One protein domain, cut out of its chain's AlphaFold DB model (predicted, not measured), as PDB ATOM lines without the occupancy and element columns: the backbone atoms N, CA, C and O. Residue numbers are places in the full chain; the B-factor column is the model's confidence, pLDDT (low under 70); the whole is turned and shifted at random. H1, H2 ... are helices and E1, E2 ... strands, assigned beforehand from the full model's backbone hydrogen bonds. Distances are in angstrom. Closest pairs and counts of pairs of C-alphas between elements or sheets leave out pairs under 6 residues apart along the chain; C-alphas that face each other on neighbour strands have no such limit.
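Overview. This is residues 5 to 129 of the 152 residues of an uncharacterized protein of Leptospira interrogans serovar Australis str. 200703203 (UniProt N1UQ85). A strongly twisted sheet of four strands has H3 over one face and H4 over the other, and from the sheet's E3 and E6 an arm of two helices, H1 and H2, runs out to a small hairpin, E4 and E5, at its tip. This arm makes the length of the domain. The 125 printed residues have four named helices and six named strands, in the order E1 E2 E3 H1 E4 E5 H2 E6 H3 H4; the class is mixed, helices and strands. The larger sheet has the order E1 - E2 - E3 - E6, all antiparallel. By its radius of gyration of the C-alphas, 15.4 A, the whole is compact, yet its outline is elongated, 53 by 30 by 24 A.

Arrangement. E1, residues 5 to 12, E2, residues 16 to 23, and E3, residues 33 to 36, form a meander, each strand the antiparallel neighbour of the one before. N 7 and O 20 are 2.9 A apart in the hairpin E1 and E2, and N 19 and O 33 are 2.8 A apart in the hairpin E2 and E3. E6, residues 74 to 76, is an edge strand beside E3, with N 75 and O 34 at 2.8 A. The sheet is only just strongly twisted, its C-alphas up to 4.2 A off the best plane. H1, residues 40 to 49, is not on this sheet. In the hairpin of E4, residues 51 to 54, and E5, residues 57 to 60, N 54 and O 57 are 3.1 A apart. H2, residues 62 to 72, only just touches H1, with 3 pairs of C-alphas within 8 A, the closest those of Trp 46 and Arg 65 at 6.3 A. H2 only grazes the sheet with residues 68 to 72. H3, residues 83 to 92, lies over E1 and E2 at a height over the sheet of 9.8 A. H4, residues 107 to 122, is on the opposite face at a height of 7.6 A, and its residues 114 to 117 only just touch H2, with 3 pairs within 8 A, the closest C-alphas being those of Thr 66 and Ile 117 at 7.3 A. Every O i to N i+4 pair is within hydrogen-bond range in H1, H2 and H3, but 7 of 12 in H4.

Along the chain. E1 begins at C-alpha 5, (576.243, 265.557, 492.964), and is 21.5 A long; E2 is 23.5 A. H1 is 14.3 A, H2 15.6 A and H3 14.0 A long. E4 ends at C-alpha 54, (553.934, 283.154, 468.747). H4, 23.7 A long with a kink of 25 degrees near residue 115, ends at C-alpha 122, (568.002, 261.733, 475.851).

Size, cuts and confidence. The two C-alphas farthest apart are those of Asp 55 and Glu 90, 53.5 A. The printed part has no cut. The link from H3 to H4, residues 93 to 106, is long. Mean pLDDT of the printed part is 86.4, and residues 51 to 62 are under 70.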
ATOM      1  N   GLN A   5     576.398 266.256 494.241       92.12
ATOM      2  CA  GLN A   5     576.243 265.557 492.964       92.12
ATOM      3  C   GLN A   5     575.050 264.598 492.999       92.12
ATOM      4  O   GLN A   5     574.515 264.336 494.074       92.12
ATOM      5  N   ILE A   6     574.613 264.153 491.822       93.31
ATOM      6  CA  ILE A   6     573.570 263.135 491.651       93.31
ATOM      7  C   ILE A   6     574.266 261.874 491.161       93.31
ATOM      8  O   ILE A   6     575.086 261.965 490.249       93.31
ATOM      9  N   GLU A   7     573.915 260.738 491.745       93.19
ATOM     10  CA  GLU A   7     574.396 259.420 491.338       93.19
ATOM     11  C   GLU A   7     573.199 258.495 491.117       93.19
ATOM     12  O   GLU A   7     572.182 258.611 491.814       93.19
ATOM     13  N   VAL A   8     573.310 257.610 490.125       94.12
ATOM     14  CA  VAL A   8     572.351 256.525 489.914       94.12
ATOM     15  C   VAL A   8     572.735 255.397 490.863       94.12
ATOM     16  O   VAL A   8     573.855 254.901 490.821       94.12
ATOM     17  N   VAL A   9     571.816 255.031 491.749       93.56
ATOM     18  CA  VAL A   9     572.051 254.053 492.822       93.56
ATOM     19  C   VAL A   9     571.327 252.731 492.592       93.56
ATOM     20  O   VAL A   9     571.543 251.782 493.332       93.56
ATOM     21  N   GLY A  10     570.477 252.648 491.570       91.88
ATOM     22  CA  GLY A  10     569.812 251.405 491.203       91.88
ATOM     23  C   GLY A  10     568.984 251.532 489.933       91.88
ATOM     24  O   GLY A  10     568.708 252.636 489.453       91.88
ATOM     25  N   GLN A  11     568.535 250.390 489.424       92.88
ATOM     26  CA  GLN A  11     567.683 250.282 488.245       92.88
ATOM     27  C   GLN A  11     566.665 249.161 488.424       92.88
ATOM     28  O   GLN A  11     566.979 248.105 488.962       92.88
ATOM     29  N   SER A  12     565.448 249.381 487.932       89.44
ATOM     30  CA  SER A  12     564.412 248.354 487.845       89.44
ATOM     31  C   SER A  12     563.820 248.334 486.434       89.44
ATOM     32  O   SER A  12     563.062 249.227 486.030       89.44
ATOM     33  N   GLY A  13     564.199 247.309 485.668       86.69
ATOM     34  CA  GLY A  13     563.844 247.155 484.255       86.69
ATOM     35  C   GLY A  13     564.479 248.212 483.344       86.69
ATOM     36  O   GLY A  13     565.422 248.904 483.715       86.69
ATOM     37  N   ASP A  14     563.945 248.374 482.134       85.06
ATOM     38  CA  ASP A  14     564.457 249.318 481.129       85.06
ATOM     39  C   ASP A  14     564.042 250.779 481.378       85.06
ATOM     40  O   ASP A  14     564.597 251.696 480.776       85.06
ATOM     41  N   ARG A  15     563.071 251.017 482.270       87.88
ATOM     42  CA  ARG A  15     562.413 252.331 482.401       87.88
ATOM     43  C   ARG A  15     562.582 253.015 483.737       87.88
ATOM     44  O   ARG A  15     562.302 254.208 483.800       87.88
ATOM     45  N   ASN A  16     562.954 252.300 484.794       92.88
ATOM     46  CA  ASN A  16     563.051 252.899 486.117       92.88
ATOM     47  C   ASN A  16     564.501 252.937 486.569       92.88
ATOM     48  O   ASN A  16     565.170 251.906 486.592       92.88
ATOM     49  N   ILE A  17     564.950 254.112 486.987       94.81
ATOM     50  CA  ILE A  17     566.231 254.291 487.667       94.81
ATOM     51  C   ILE A  17     565.997 254.970 489.009       94.81
ATOM     52  O   ILE A  17     565.036 255.722 489.180       94.81
ATOM     53  N   TYR A  18     566.889 254.727 489.953       94.94
ATOM     54  CA  TYR A  18     566.871 255.344 491.268       94.94
ATOM     55  C   TYR A  18     568.073 256.263 491.380       94.94
ATOM     56  O   TYR A  18     569.200 255.863 491.096       94.94
ATOM     57  N   ILE A  19     567.833 257.506 491.779       95.25
ATOM     58  CA  ILE A  19     568.881 258.502 491.968       95.25
ATOM     59  C   ILE A  19     568.990 258.887 493.437       95.25
ATOM     60  O   ILE A  19     567.990 258.936 494.157       95.25
ATOM     61  N   GLN A  20     570.197 259.244 493.856       95.12
ATOM     62  CA  GLN A  20     570.455 259.837 495.160       95.12
ATOM     63  C   GLN A  20     571.417 261.017 495.027       95.12
ATOM     64  O   GLN A  20     572.308 261.054 494.178       95.12
ATOM     65  N   PHE A  21     571.214 262.016 495.877       94.31
ATOM     66  CA  PHE A  21     572.086 263.170 495.990       94.31
ATOM     67  C   PHE A  21     573.150 262.909 497.049       94.31
ATOM     68  O   PHE A  21     572.829 262.550 498.177       94.31
ATOM     69  N   PHE A  22     574.406 263.188 496.722       92.75
ATOM     70  CA  PHE A  22     575.538 263.037 497.634       92.75
ATOM     71  C   PHE A  22     576.245 264.364 497.840       92.75
ATOM     72  O   PHE A  22     576.367 265.167 496.916       92.75
ATOM     73  N   LYS A  23     576.731 264.615 499.055       91.88
ATOM     74  CA  LYS A  23     577.605 265.743 499.388       91.88
ATOM     75  C   LYS A  23     578.964 265.193 499.819       91.88
ATOM     76  O   LYS A  23     579.222 265.002 501.003       91.88
ATOM     77  N   GLY A  24     579.858 264.974 498.857       88.69
ATOM     78  CA  GLY A  24     581.034 264.132 499.093       88.69
ATOM     79  C   GLY A  24     580.603 262.667 499.152       88.69
ATOM     80  O   GLY A  24     579.884 262.240 498.263       88.69
ATOM     81  N   ALA A  25     580.992 261.932 500.195       87.12
ATOM     82  CA  ALA A  25     580.585 260.535 500.391       87.12
ATOM     83  C   ALA A  25     579.258 260.374 501.162       87.12
ATOM     84  O   ALA A  25     578.770 259.262 501.331       87.12
ATOM     85  N   GLU A  26     578.679 261.468 501.667       91.62
ATOM     86  CA  GLU A  26     577.475 261.407 502.498       91.62
ATOM     87  C   GLU A  26     576.203 261.595 501.657       91.62
ATOM     88  O   GLU A  26     576.088 262.617 500.962       91.62
ATOM     89  N   PRO A  27     575.221 260.677 501.737       93.00
ATOM     90  CA  PRO A  27     573.933 260.849 501.079       93.00
ATOM     91  C   PRO A  27     573.133 261.987 501.725       93.00
ATOM     92  O   PRO A  27     573.084 262.156 502.947       93.00
ATOM     93  N   VAL A  28     572.466 262.783 500.895       91.44
ATOM     94  CA  VAL A  28     571.554 263.833 501.339       91.44
ATOM     95  C   VAL A  28     570.229 263.177 501.720       91.44
ATOM     96  O   VAL A  28     569.534 262.598 500.889       91.44
ATOM     97  N   LYS A  29     569.864 263.279 503.000       89.31
ATOM     98  CA  LYS A  29     568.638 262.669 503.528       89.31
ATOM     99  C   LYS A  29     567.392 263.128 502.760       89.31
ATOM    100  O   LYS A  29     567.230 264.319 502.487       89.31
ATOM    101  N   GLY A  30     566.501 262.182 502.470       89.19
ATOM    102  CA  GLY A  30     565.220 262.440 501.809       89.19
ATOM    103  C   GLY A  30     565.331 262.821 500.329       89.19
ATOM    104  O   GLY A  30     564.422 263.469 499.815       89.19
ATOM    105  N   GLN A  31     566.440 262.477 499.664       93.12
ATOM    106  CA  GLN A  31     566.675 262.752 498.240       93.12
ATOM    107  C   GLN A  31     566.808 261.483 497.372       93.12
ATOM    108  O   GLN A  31     567.350 261.559 496.270       93.12
ATOM    109  N   LEU A  32     566.286 260.344 497.842       94.50
ATOM    110  CA  LEU A  32     566.208 259.091 497.085       94.50
ATOM    111  C   LEU A  32     565.001 259.097 496.130       94.50
ATOM    112  O   LEU A  32     563.877 258.833 496.543       94.50
ATOM    113  N   TRP A  33     565.200 259.373 494.848       95.56
ATOM    114  CA  TRP A  33     564.089 259.508 493.900       95.56
ATOM    115  C   TRP A  33     564.070 258.385 492.873       95.56
ATOM    116  O   TRP A  33     565.093 258.064 492.277       95.56
ATOM    117  N   LYS A  34     562.880 257.850 492.604       95.75
ATOM    118  CA  LYS A  34     562.624 256.971 491.466       95.75
ATOM    119  C   LYS A  34     562.289 257.823 490.250       95.75
ATOM    120  O   LYS A  34     561.403 258.676 490.307       95.75
ATOM    121  N   LEU A  35     562.988 257.583 489.150       95.44
ATOM    122  CA  LEU A  35     562.715 258.190 487.858       95.44
ATOM    123  C   LEU A  35     562.162 257.139 486.906       95.44
ATOM    124  O   LEU A  35     562.842 256.160 486.611       95.44
ATOM    125  N   GLN A  36     560.949 257.361 486.413       94.75
ATOM    126  CA  GLN A  36     560.296 256.504 485.431       94.75
ATOM    127  C   GLN A  36     560.293 257.167 484.054       94.75
ATOM    128  O   GLN A  36     559.790 258.282 483.878       94.75
ATOM    129  N   TYR A  37     560.864 256.481 483.066       92.62
ATOM    130  CA  TYR A  37     560.956 256.989 481.707       92.62
ATOM    131  C   TYR A  37     559.570 256.977 481.051       92.62
ATOM    132  O   TYR A  37     558.937 255.919 480.977       92.62
ATOM    133  N   PRO A  38     559.078 258.131 480.557       90.31
ATOM    134  CA  PRO A  38     557.718 258.241 480.039       90.31
ATOM    135  C   PRO A  38     557.569 257.624 478.636       90.31
ATOM    136  O   PRO A  38     556.451 257.437 478.161       90.31
ATOM    137  N   GLY A  39     558.678 257.276 477.977       89.56
ATOM    138  CA  GLY A  39     558.704 256.739 476.619       89.56
ATOM    139  C   GLY A  39     558.920 257.818 475.557       89.56
ATOM    140  O   GLY A  39     558.464 258.952 475.701       89.56
ATOM    141  N   ASN A  40     559.585 257.436 474.462       88.38
ATOM    142  CA  ASN A  40     560.071 258.357 473.422       88.38
ATOM    143  C   ASN A  40     558.970 259.264 472.865       88.38
ATOM    144  O   ASN A  40     559.151 260.471 472.799       88.38
ATOM    145  N   LYS A  41     557.787 258.703 472.586       89.06
ATOM    146  CA  LYS A  41     556.652 259.465 472.054       89.06
ATOM    147  C   LYS A  41     556.267 260.654 472.948       89.06
ATOM    148  O   LYS A  41     556.059 261.749 472.447       89.06
ATOM    149  N   ILE A  42     556.217 260.451 474.267       88.25
ATOM    150  CA  ILE A  42     555.871 261.521 475.213       88.25
ATOM    151  C   ILE A  42     556.984 262.578 475.259       88.25
ATOM    152  O   ILE A  42     556.703 263.770 475.369       88.25
ATOM    153  N   VAL A  43     558.247 262.153 475.173       86.88
ATOM    154  CA  VAL A  43     559.404 263.061 475.145       86.88
ATOM    155  C   VAL A  43     559.407 263.927 473.881       86.88
ATOM    156  O   VAL A  43     559.683 265.129 473.972       86.88
ATOM    157  N   ASP A  44     559.060 263.344 472.734       86.94
ATOM    158  CA  ASP A  44     558.910 264.054 471.462       86.94
ATOM    159  C   ASP A  44     557.790 265.097 471.567       86.94
ATOM    160  O   ASP A  44     558.042 266.284 471.350       86.94
ATOM    161  N   GLU A  45     556.610 264.699 472.057       87.19
ATOM    162  CA  GLU A  45     555.470 265.604 472.270       87.19
ATOM    163  C   GLU A  45     555.838 266.782 473.190       87.19
ATOM    164  O   GLU A  45     555.498 267.934 472.918       87.19
ATOM    165  N   TRP A  46     556.576 266.531 474.279       87.06
ATOM    166  CA  TRP A  46     557.044 267.603 475.166       87.06
ATOM    167  C   TRP A  46     558.024 268.547 474.471       87.06
ATOM    168  O   TRP A  46     558.026 269.744 474.766       87.06
ATOM    169  N   SER A  47     558.867 268.023 473.584       81.19
ATOM    170  CA  SER A  47     559.840 268.814 472.828       81.19
ATOM    171  C   SER A  47     559.153 269.692 471.779       81.19
ATOM    172  O   SER A  47     559.544 270.845 471.609       81.19
ATOM    173  N   GLU A  48     558.084 269.201 471.155       82.00
ATOM    174  CA  GLU A  48     557.232 269.980 470.253       82.00
ATOM    175  C   GLU A  48     556.460 271.076 471.009       82.00
ATOM    176  O   GLU A  48     556.476 272.242 470.612       82.00
ATOM    177  N   ASP A  49     555.858 270.753 472.159       76.38
ATOM    178  CA  ASP A  49     555.106 271.716 472.981       76.38
ATOM    179  C   ASP A  49     555.981 272.855 473.541       76.38
ATOM    180  O   ASP A  49     555.491 273.954 473.835       76.38
ATOM    181  N   MET A  50     557.286 272.606 473.692       72.31
ATOM    182  CA  MET A  50     558.266 273.614 474.095       72.31
ATOM    183  C   MET A  50     558.525 274.678 473.033       72.31
ATOM    184  O   MET A  50     558.999 275.757 473.399       72.31
ATOM    185  N   VAL A  51     558.253 274.376 471.762       66.88
ATOM    186  CA  VAL A  51     558.537 275.234 470.613       66.88
ATOM    187  C   VAL A  51     557.209 275.716 470.042       66.88
ATOM    188  O   VAL A  51     556.681 275.184 469.072       66.88
ATOM    189  N   ARG A  52     556.642 276.763 470.650       63.34
ATOM    190  CA  ARG A  52     555.495 277.464 470.061       63.34
ATOM    191  C   ARG A  52     555.962 278.756 469.413       63.34
ATOM    192  O   ARG A  52     556.471 279.649 470.091       63.34
ATOM    193  N   SER A  53     555.745 278.860 468.106       55.41
ATOM    194  CA  SER A  53     555.820 280.131 467.394       55.41
ATOM    195  C   SER A  53     554.639 280.992 467.822       55.41
ATOM    196  O   SER A  53     553.483 280.643 467.582       55.41
ATOM    197  N   LYS A  54     554.926 282.118 468.469       57.53
ATOM    198  CA  LYS A  54     553.934 283.154 468.747       57.53
ATOM    199  C   LYS A  54     554.438 284.440 468.100       57.53
ATOM    200  O   LYS A  54     555.557 284.851 468.375       57.53
ATOM    201  N   ASP A  55     553.642 285.011 467.198       63.81
ATOM    202  CA  ASP A  55     553.969 286.255 466.482       63.81
ATOM    203  C   ASP A  55     555.307 286.215 465.704       63.81
ATOM    204  O   ASP A  55     556.022 287.204 465.609       63.81
ATOM    205  N   GLY A  56     555.671 285.057 465.139       63.91
ATOM    206  CA  GLY A  56     556.920 284.891 464.378       63.91
ATOM    207  C   GLY A  56     558.182 284.722 465.235       63.91
ATOM    208  O   GLY A  56     559.238 284.412 464.686       63.91
ATOM    209  N   GLU A  57     558.081 284.830 466.563       55.78
ATOM    210  CA  GLU A  57     559.167 284.520 467.494       55.78
ATOM    211  C   GLU A  57     559.011 283.104 468.073       55.78
ATOM    212  O   GLU A  57     557.941 282.693 468.537       55.78
ATOM    213  N   LEU A  58     560.102 282.334 468.047       61.78
ATOM    214  CA  LEU A  58     560.190 281.032 468.708       61.78
ATOM    215  C   LEU A  58     560.366 281.252 470.215       61.78
ATOM    216  O   LEU A  58     561.426 281.690 470.660       61.78
ATOM    217  N   GLN A  59     559.345 280.934 471.016       61.06
ATOM    218  CA  GLN A  59     559.456 280.978 472.475       61.06
ATOM    219  C   GLN A  59     559.783 279.591 473.025       61.06
ATOM    220  O   GLN A  59     558.972 278.676 472.909       61.06
ATOM    221  N   LEU A  60     560.946 279.452 473.668       63.78
ATOM    222  CA  LEU A  60     561.374 278.203 474.299       63.78
ATOM    223  C   LEU A  60     560.854 278.127 475.741       63.78
ATOM    224  O   LEU A  60     561.347 278.822 476.633       63.78
ATOM    225  N   LYS A  61     559.870 277.264 476.010       68.62
ATOM    226  CA  LYS A  61     559.335 277.071 477.373       68.62
ATOM    227  C   LYS A  61     560.066 275.963 478.133       68.62
ATOM    228  O   LYS A  61     559.470 274.956 478.507       68.62
ATOM    229  N   SER A  62     561.350 276.163 478.430       66.31
ATOM    230  CA  SER A  62     562.149 275.207 479.225       66.31
ATOM    231  C   SER A  62     561.518 274.874 480.584       66.31
ATOM    232  O   SER A  62     561.533 273.720 481.006       66.31
ATOM    233  N   SER A  63     560.859 275.845 481.227       70.69
ATOM    234  CA  SER A  63     560.147 275.634 482.495       70.69
ATOM    235  C   SER A  63     558.981 274.642 482.395       70.69
ATOM    236  O   SER A  63     558.693 273.961 483.374       70.69
ATOM    237  N   PHE A  64     558.336 274.528 481.228       76.12
ATOM    238  CA  PHE A  64     557.213 273.608 481.023       76.12
ATOM    239  C   PHE A  64     557.682 272.151 480.987       76.12
ATOM    240  O   PHE A  64     557.095 271.299 481.647       76.12
ATOM    241  N   ARG A  65     558.793 271.870 480.293       80.31
ATOM    242  CA  ARG A  65     559.398 270.528 480.259       80.31
ATOM    243  C   ARG A  65     559.896 270.091 481.630       80.31
ATOM    244  O   ARG A  65     559.680 268.947 482.012       80.31
ATOM    245  N   THR A  66     560.493 271.001 482.398       83.50
ATOM    246  CA  THR A  66     560.888 270.727 483.787       83.50
ATOM    247  C   THR A  66     559.685 270.391 484.670       83.50
ATOM    248  O   THR A  66     559.735 269.429 485.430       83.50
ATOM    249  N   GLU A  67     558.583 271.136 484.559       86.00
ATOM    250  CA  GLU A  67     557.359 270.850 485.319       86.00
ATOM    251  C   GLU A  67     556.745 269.494 484.934       86.00
ATOM    252  O   GLU A  67     556.404 268.692 485.807       86.00
ATOM    253  N   LYS A  68     556.652 269.203 483.631       87.69
ATOM    254  CA  LYS A  68     556.159 267.920 483.110       87.69
ATOM    255  C   LYS A  68     557.002 266.741 483.579       87.69
ATOM    256  O   LYS A  68     556.429 265.728 483.979       87.69
ATOM    257  N   PHE A  69     558.324 266.900 483.590       90.94
ATOM    258  CA  PHE A  69     559.259 265.912 484.115       90.94
ATOM    259  C   PHE A  69     558.987 265.611 485.594       90.94
ATOM    260  O   PHE A  69     558.738 264.462 485.940       90.94
ATOM    261  N   PHE A  70     558.940 266.628 486.462       90.94
ATOM    262  CA  PHE A  70     558.675 266.404 487.890       90.94
ATOM    263  C   PHE A  70     557.316 265.754 488.143       90.94
ATOM    264  O   PHE A  70     557.185 264.909 489.021       90.94
ATOM    265  N   LYS A  71     556.310 266.109 487.341       89.50
ATOM    266  CA  LYS A  71     554.963 265.559 487.468       89.50
ATOM    267  C   LYS A  71     554.835 264.114 486.975       89.50
ATOM    268  O   LYS A  71     554.021 263.379 487.523       89.50
ATOM    269  N   SER A  72     555.550 263.746 485.914       89.56
ATOM    270  CA  SER A  72     555.289 262.497 485.177       89.56
ATOM    271  C   SER A  72     556.404 261.465 485.309       89.56
ATOM    272  O   SER A  72     556.159 260.295 485.052       89.56
ATOM    273  N   CYS A  73     557.612 261.891 485.679       93.44
ATOM    274  CA  CYS A  73     558.789 261.028 485.742       93.44
ATOM    275  C   CYS A  73     559.310 260.846 487.165       93.44
ATOM    276  O   CYS A  73     559.922 259.823 487.434       93.44
ATOM    277  N   VAL A  74     559.111 261.812 488.066       94.69
ATOM    278  CA  VAL A  74     559.718 261.779 489.406       94.69
ATOM    279  C   VAL A  74     558.733 261.242 490.432       94.69
ATOM    280  O   VAL A  74     557.683 261.838 490.680       94.69
ATOM    281  N   MET A  75     559.108 260.141 491.071       94.56
ATOM    282  CA  MET A  75     558.338 259.482 492.116       94.56
ATOM    283  C   MET A  75     559.193 259.346 493.373       94.56
ATOM    284  O   MET A  75     560.381 259.030 493.314       94.56
ATOM    285  N   GLY A  76     558.592 259.605 494.528       93.19
ATOM    286  CA  GLY A  76     559.240 259.347 495.806       93.19
ATOM    287  C   GLY A  76     559.156 257.878 496.189       93.19
ATOM    288  O   GLY A  76     558.085 257.277 496.096       93.19
ATOM    289  N   VAL A  77     560.267 257.325 496.673       92.12
ATOM    290  CA  VAL A  77     560.309 256.019 497.339       92.12
ATOM    291  C   VAL A  77     559.905 256.224 498.803       92.12
ATOM    292  O   VAL A  77     560.740 256.568 499.641       92.12
ATOM    293  N   THR A  78     558.600 256.183 499.093       90.75
ATOM    294  CA  THR A  78     558.059 256.409 500.453       90.75
ATOM    295  C   THR A  78     557.692 255.120 501.178       90.75
ATOM    296  O   THR A  78     557.737 255.075 502.399       90.75
ATOM    297  N   ASP A  79     557.254 254.123 500.414       87.88
ATOM    298  CA  ASP A  79     556.788 252.818 500.876       87.88
ATOM    299  C   ASP A  79     557.337 251.821 499.848       87.88
ATOM    300  O   ASP A  79     556.864 251.854 498.707       87.88
ATOM    301  N   PRO A  80     558.426 251.100 500.168       87.44
ATOM    302  CA  PRO A  80     559.137 250.284 499.192       87.44
ATOM    303  C   PRO A  80     558.249 249.136 498.711       87.44
ATOM    304  O   PRO A  80     557.611 248.459 499.517       87.44
ATOM    305  N   VAL A  81     558.179 248.940 497.392       88.62
ATOM    306  CA  VAL A  81     557.278 247.936 496.784       88.62
ATOM    307  C   VAL A  81     557.987 246.672 496.299       88.62
ATOM    308  O   VAL A  81     557.324 245.705 495.921       88.62
ATOM    309  N   ASP A  82     559.316 246.687 496.274       90.69
ATOM    310  CA  ASP A  82     560.167 245.575 495.870       90.69
ATOM    311  C   ASP A  82     561.460 245.553 496.703       90.69
ATOM    312  O   ASP A  82     561.776 246.517 497.401       90.69
ATOM    313  N   SER A  83     562.199 244.441 496.638       92.94
ATOM    314  CA  SER A  83     563.420 244.250 497.434       92.94
ATOM    315  C   SER A  83     564.497 245.295 497.135       92.94
ATOM    316  O   SER A  83     565.193 245.721 498.048       92.94
ATOM    317  N   LEU A  84     564.584 245.782 495.892       91.81
ATOM    318  CA  LEU A  84     565.529 246.840 495.539       91.81
ATOM    319  C   LEU A  84     565.160 248.156 496.240       91.81
ATOM    320  O   LEU A  84     566.025 248.825 496.797       91.81
ATOM    321  N   GLU A  85     563.885 248.550 496.226       93.56
ATOM    322  CA  GLU A  85     563.432 249.735 496.955       93.56
ATOM    323  C   GLU A  85     563.633 249.581 498.470       93.56
ATOM    324  O   GLU A  85     563.996 250.562 499.119       93.56
ATOM    325  N   GLU A  86     563.448 248.381 499.034       94.00
ATOM    326  CA  GLU A  86     563.741 248.097 500.446       94.00
ATOM    327  C   GLU A  86     565.224 248.337 500.768       94.00
ATOM    328  O   GLU A  86     565.529 249.099 501.689       94.00
ATOM    329  N   GLU A  87     566.137 247.769 499.975       93.56
ATOM    330  CA  GLU A  87     567.588 247.940 500.134       93.56
ATOM    331  C   GLU A  87     568.007 249.413 500.007       93.56
ATOM    332  O   GLU A  87     568.736 249.948 500.847       93.56
ATOM    333  N   LEU A  88     567.491 250.113 498.994       93.69
ATOM    334  CA  LEU A  88     567.787 251.529 498.784       93.69
ATOM    335  C   LEU A  88     567.254 252.403 499.926       93.69
ATOM    336  O   LEU A  88     567.920 253.357 500.335       93.69
ATOM    337  N   VAL A  89     566.068 252.102 500.461       93.44
ATOM    338  CA  VAL A  89     565.501 252.819 501.613       93.44
ATOM    339  C   VAL A  89     566.294 252.535 502.885       93.44
ATOM    340  O   VAL A  89     566.521 253.469 503.657       93.44
ATOM    341  N   GLU A  90     566.752 251.302 503.104       92.81
ATOM    342  CA  GLU A  90     567.615 250.958 504.238       92.81
ATOM    343  C   GLU A  90     568.949 251.720 504.171       92.81
ATOM    344  O   GLU A  90     569.395 252.298 505.165       92.81
ATOM    345  N   GLN A  91     569.546 251.808 502.979       91.75
ATOM    346  CA  GLN A  91     570.845 252.446 502.776       91.75
ATOM    347  C   GLN A  91     570.785 253.984 502.785       91.75
ATOM    348  O   GLN A  91     571.682 254.649 503.313       91.75
ATOM    349  N   TYR A  92     569.747 254.572 502.186       92.88
ATOM    350  CA  TYR A  92     569.693 256.008 501.882       92.88
ATOM    351  C   TYR A  92     568.547 256.767 502.559       92.88
ATOM    352  O   TYR A  92     568.568 258.005 502.611       92.88
ATOM    353  N   GLY A  93     567.577 256.046 503.116       91.19
ATOM    354  CA  GLY A  93     566.371 256.587 503.727       91.19
ATOM    355  C   GLY A  93     565.259 256.882 502.720       91.19
ATOM    356  O   GLY A  93     565.497 257.319 501.593       91.19
ATOM    357  N   ALA A  94     564.017 256.700 503.169       89.88
ATOM    358  CA  ALA A  94     562.830 256.992 502.375       89.88
ATOM    359  C   ALA A  94     562.689 258.493 502.070       89.88
ATOM    360  O   ALA A  94     563.133 259.373 502.820       89.88
ATOM    361  N   THR A  95     562.007 258.792 500.970       90.94
ATOM    362  CA  THR A  95     561.615 260.170 500.655       90.94
ATOM    363  C   THR A  95     560.493 260.665 501.554       90.94
ATOM    364  O   THR A  95     559.645 259.891 501.993       90.94
ATOM    365  N   PRO A  96     560.428 261.985 501.794       86.88
ATOM    366  CA  PRO A  96     559.364 262.570 502.602       86.88
ATOM    367  C   PRO A  96     558.015 262.653 501.869       86.88
ATOM    368  O   PRO A  96     556.997 262.930 502.498       86.88
ATOM    369  N   THR A  97     557.983 262.483 500.543       88.62
ATOM    370  CA  THR A  97     556.783 262.677 499.716       88.62
ATOM    371  C   THR A  97     556.815 261.799 498.474       88.62
ATOM    372  O   THR A  97     557.874 261.585 497.899       88.62
ATOM    373  N   LYS A  98     555.636 261.365 498.013       88.62
ATOM    374  CA  LYS A  98     555.462 260.580 496.779       88.62
ATOM    375  C   LYS A  98     555.687 261.393 495.506       88.62
ATOM    376  O   LYS A  98     555.981 260.821 494.463       88.62
ATOM    377  N   THR A  99     555.520 262.711 495.573       87.25
ATOM    378  CA  THR A  99     555.632 263.609 494.417       87.25
ATOM    379  C   THR A  99     556.509 264.798 494.758       87.25
ATOM    380  O   THR A  99     556.335 265.393 495.824       87.25
ATOM    381  N   LEU A 100     557.376 265.189 493.828       88.25
ATOM    382  CA  LEU A 100     558.217 266.374 493.947       88.25
ATOM    383  C   LEU A 100     557.642 267.508 493.094       88.25
ATOM    384  O   LEU A 100     557.402 267.319 491.903       88.25
ATOM    385  N   LYS A 101     557.430 268.694 493.674       83.25
ATOM    386  CA  LYS A 101     557.109 269.902 492.898       83.25
ATOM    387  C   LYS A 101     558.342 270.778 492.783       83.25
ATOM    388  O   LYS A 101     559.185 270.797 493.671       83.25
ATOM    389  N   ARG A 102     558.408 271.559 491.703       79.56
ATOM    390  CA  ARG A 102     559.524 272.473 491.433       79.56
ATOM    391  C   ARG A 102     559.818 273.405 492.612       79.56
ATOM    392  O   ARG A 102     560.979 273.607 492.948       79.56
ATOM    393  N   ASP A 103     558.771 273.966 493.210       81.69
ATOM    394  CA  ASP A 103     558.892 274.980 494.262       81.69
ATOM    395  C   ASP A 103     559.345 274.395 495.611       81.69
ATOM    396  O   ASP A 103     559.835 275.134 496.461       81.69
ATOM    397  N   ASP A 104     559.271 273.070 495.777       83.25
ATOM    398  CA  ASP A 104     559.763 272.360 496.964       83.25
ATOM    399  C   ASP A 104     561.280 272.075 496.881       83.25
ATOM    400  O   ASP A 104     561.901 271.624 497.847       83.25
ATOM    401  N   ILE A 105     561.909 272.329 495.725       84.94
ATOM    402  CA  ILE A 105     563.318 272.011 495.479       84.94
ATOM    403  C   ILE A 105     564.199 273.170 495.926       84.94
ATOM    404  O   ILE A 105     564.140 274.282 495.401       84.94
ATOM    405  N   HIS A 106     565.128 272.880 496.835       84.12
ATOM    406  CA  HIS A 106     566.133 273.853 497.237       84.12
ATOM    407  C   HIS A 106     566.946 274.344 496.013       84.12
ATOM    408  O   HIS A 106     567.439 273.510 495.246       84.12
ATOM    409  N   PRO A 107     567.203 275.659 495.842       81.81
ATOM    410  CA  PRO A 107     567.844 276.207 494.636       81.81
ATOM    411  C   PRO A 107     569.176 275.545 494.247       81.81
ATOM    412  O   PRO A 107     569.491 275.391 493.069       81.81
ATOM    413  N   ARG A 108     569.957 275.099 495.241       80.69
ATOM    414  CA  ARG A 108     571.218 274.367 495.008       80.69
ATOM    415  C   ARG A 108     571.022 272.995 494.353       80.69
ATOM    416  O   ARG A 108     571.894 272.569 493.606       80.69
ATOM    417  N   LEU A 109     569.909 272.320 494.633       86.44
ATOM    418  CA  LEU A 109     569.561 271.035 494.022       86.44
ATOM    419  C   LEU A 109     568.890 271.243 492.666       86.44
ATOM    420  O   LEU A 109     569.107 270.453 491.753       86.44
ATOM    421  N   TYR A 110     568.146 272.340 492.499       87.31
ATOM    422  CA  TYR A 110     567.488 272.670 491.235       87.31
ATOM    423  C   TYR A 110     568.471 272.729 490.056       87.31
ATOM    424  O   TYR A 110     568.195 272.201 488.983       87.31
ATOM    425  N   GLY A 111     569.667 273.292 490.268       87.50
ATOM    426  CA  GLY A 111     570.717 273.307 489.244       87.50
ATOM    427  C   GLY A 111     571.265 271.921 488.873       87.50
ATOM    428  O   GLY A 111     571.732 271.739 487.751       87.50
ATOM    429  N   LEU A 112     571.208 270.945 489.783       90.88
ATOM    430  CA  LEU A 112     571.595 269.559 489.504       90.88
ATOM    431  C   LEU A 112     570.486 268.834 488.736       90.88
ATOM    432  O   LEU A 112     570.765 268.216 487.713       90.88
ATOM    433  N   TRP A 113     569.228 269.015 489.144       91.12
ATOM    434  CA  TRP A 113     568.067 268.543 488.388       91.12
ATOM    435  C   TRP A 113     568.053 269.078 486.952       91.12
ATOM    436  O   TRP A 113     567.818 268.321 486.019       91.12
ATOM    437  N   GLY A 114     568.385 270.357 486.747       88.50
ATOM    438  CA  GLY A 114     568.470 270.954 485.411       88.50
ATOM    439  C   GLY A 114     569.498 270.291 484.485       88.50
ATOM    440  O   GLY A 114     569.333 270.343 483.271       88.50
ATOM    441  N   LYS A 115     570.531 269.645 485.041       88.81
ATOM    442  CA  LYS A 115     571.511 268.848 484.283       88.81
ATOM    443  C   LYS A 115     571.061 267.405 484.090       88.81
ATOM    444  O   LYS A 115     571.367 266.814 483.064       88.81
ATOM    445  N   LEU A 116     570.334 266.862 485.061       91.56
ATOM    446  CA  LEU A 116     569.813 265.500 485.032       91.56
ATOM    447  C   LEU A 116     568.714 265.317 483.984       91.56
ATOM    448  O   LEU A 116     568.738 264.359 483.226       91.56
ATOM    449  N   ILE A 117     567.756 266.247 483.938       91.12
ATOM    450  CA  ILE A 117     566.575 266.175 483.068       91.12
ATOM    451  C   ILE A 117     566.929 265.926 481.595       91.12
ATOM    452  O   ILE A 117     566.351 265.007 481.024       91.12
ATOM    453  N   PRO A 118     567.825 266.699 480.945       88.56
ATOM    454  CA  PRO A 118     568.166 266.433 479.551       88.56
ATOM    455  C   PRO A 118     568.782 265.041 479.375       88.56
ATOM    456  O   PRO A 118     568.300 264.312 478.519       88.56
ATOM    457  N   ARG A 119     569.713 264.632 480.252       90.94
ATOM    458  CA  ARG A 119     570.345 263.300 480.206       90.94
ATOM    459  C   ARG A 119     569.353 262.152 480.379       90.94
ATOM    460  O   ARG A 119     569.460 261.100 479.762       90.94
ATOM    461  N   PHE A 120     568.363 262.351 481.242       91.88
ATOM    462  CA  PHE A 120     567.295 261.382 481.444       91.88
ATOM    463  C   PHE A 120     566.347 261.294 480.250       91.88
ATOM    464  O   PHE A 120     565.799 260.241 479.960       91.88
ATOM    465  N   LEU A 121     566.109 262.404 479.563       88.75
ATOM    466  CA  LEU A 121     565.198 262.411 478.424       88.75
ATOM    467  C   LEU A 121     565.889 262.012 477.115       88.75
ATOM    468  O   LEU A 121     565.192 261.599 476.197       88.75
ATOM    469  N   ASP A 122     567.214 262.143 477.020       87.19
ATOM    470  CA  ASP A 122     568.002 261.733 475.851       87.19
ATOM    471  C   ASP A 122     568.564 260.303 475.940       87.19
ATOM    472  O   ASP A 122     569.008 259.770 474.926       87.19
ATOM    473  N   GLY A 123     568.512 259.668 477.116       85.75
ATOM    474  CA  GLY A 123     569.003 258.302 477.318       85.75
ATOM    475  C   GLY A 123     570.434 258.194 477.864       85.75
ATOM    476  O   GLY A 123     570.844 257.114 478.274       85.75
ATOM    477  N   SER A 124     571.189 259.287 477.955       88.81
ATOM    478  CA  SER A 124     572.598 259.278 478.394       88.81
ATOM    479  C   SER A 124     572.801 259.078 479.897       88.81
ATOM    480  O   SER A 124     573.934 258.988 480.369       88.81
ATOM    481  N   ILE A 125     571.732 259.072 480.694       89.00
ATOM    482  CA  ILE A 125     571.823 258.718 482.119       89.00
ATOM    483  C   ILE A 125     571.935 257.203 482.337       89.00
ATOM    484  O   ILE A 125     572.409 256.783 483.387       89.00
ATOM    485  N   TRP A 126     571.534 256.381 481.361       86.50
ATOM    486  CA  TRP A 126     571.674 254.926 481.455       86.50
ATOM    487  C   TRP A 126     573.138 254.486 481.286       86.50
ATOM    488  O   TRP A 126     573.502 253.417 481.752       86.50
ATOM    489  N   ASP A 127     574.004 255.328 480.715       84.69
ATOM    490  CA  ASP A 127     575.453 255.081 480.691       84.69
ATOM    491  C   ASP A 127     576.102 255.187 482.088       84.69
ATOM    492  O   ASP A 127     577.200 254.679 482.295       84.69
ATOM    493  N   ASP A 128     575.440 255.848 483.050       81.69
ATOM    494  CA  ASP A 128     575.930 256.011 484.430       81.69
ATOM    495  C   ASP A 128     575.441 254.887 485.365       81.69
ATOM    496  O   ASP A 128     575.549 255.006 486.590       81.69
ATOM    497  N   LEU A 129     574.826 253.835 484.821       80.75
ATOM    498  CA  LEU A 129     574.313 252.739 485.628       80.75
ATOM    499  C   LEU A 129     575.468 252.013 486.326       80.75
ATOM    500  O   LEU A 129     576.458 251.679 485.670       80.75
TER     501      LEU A 129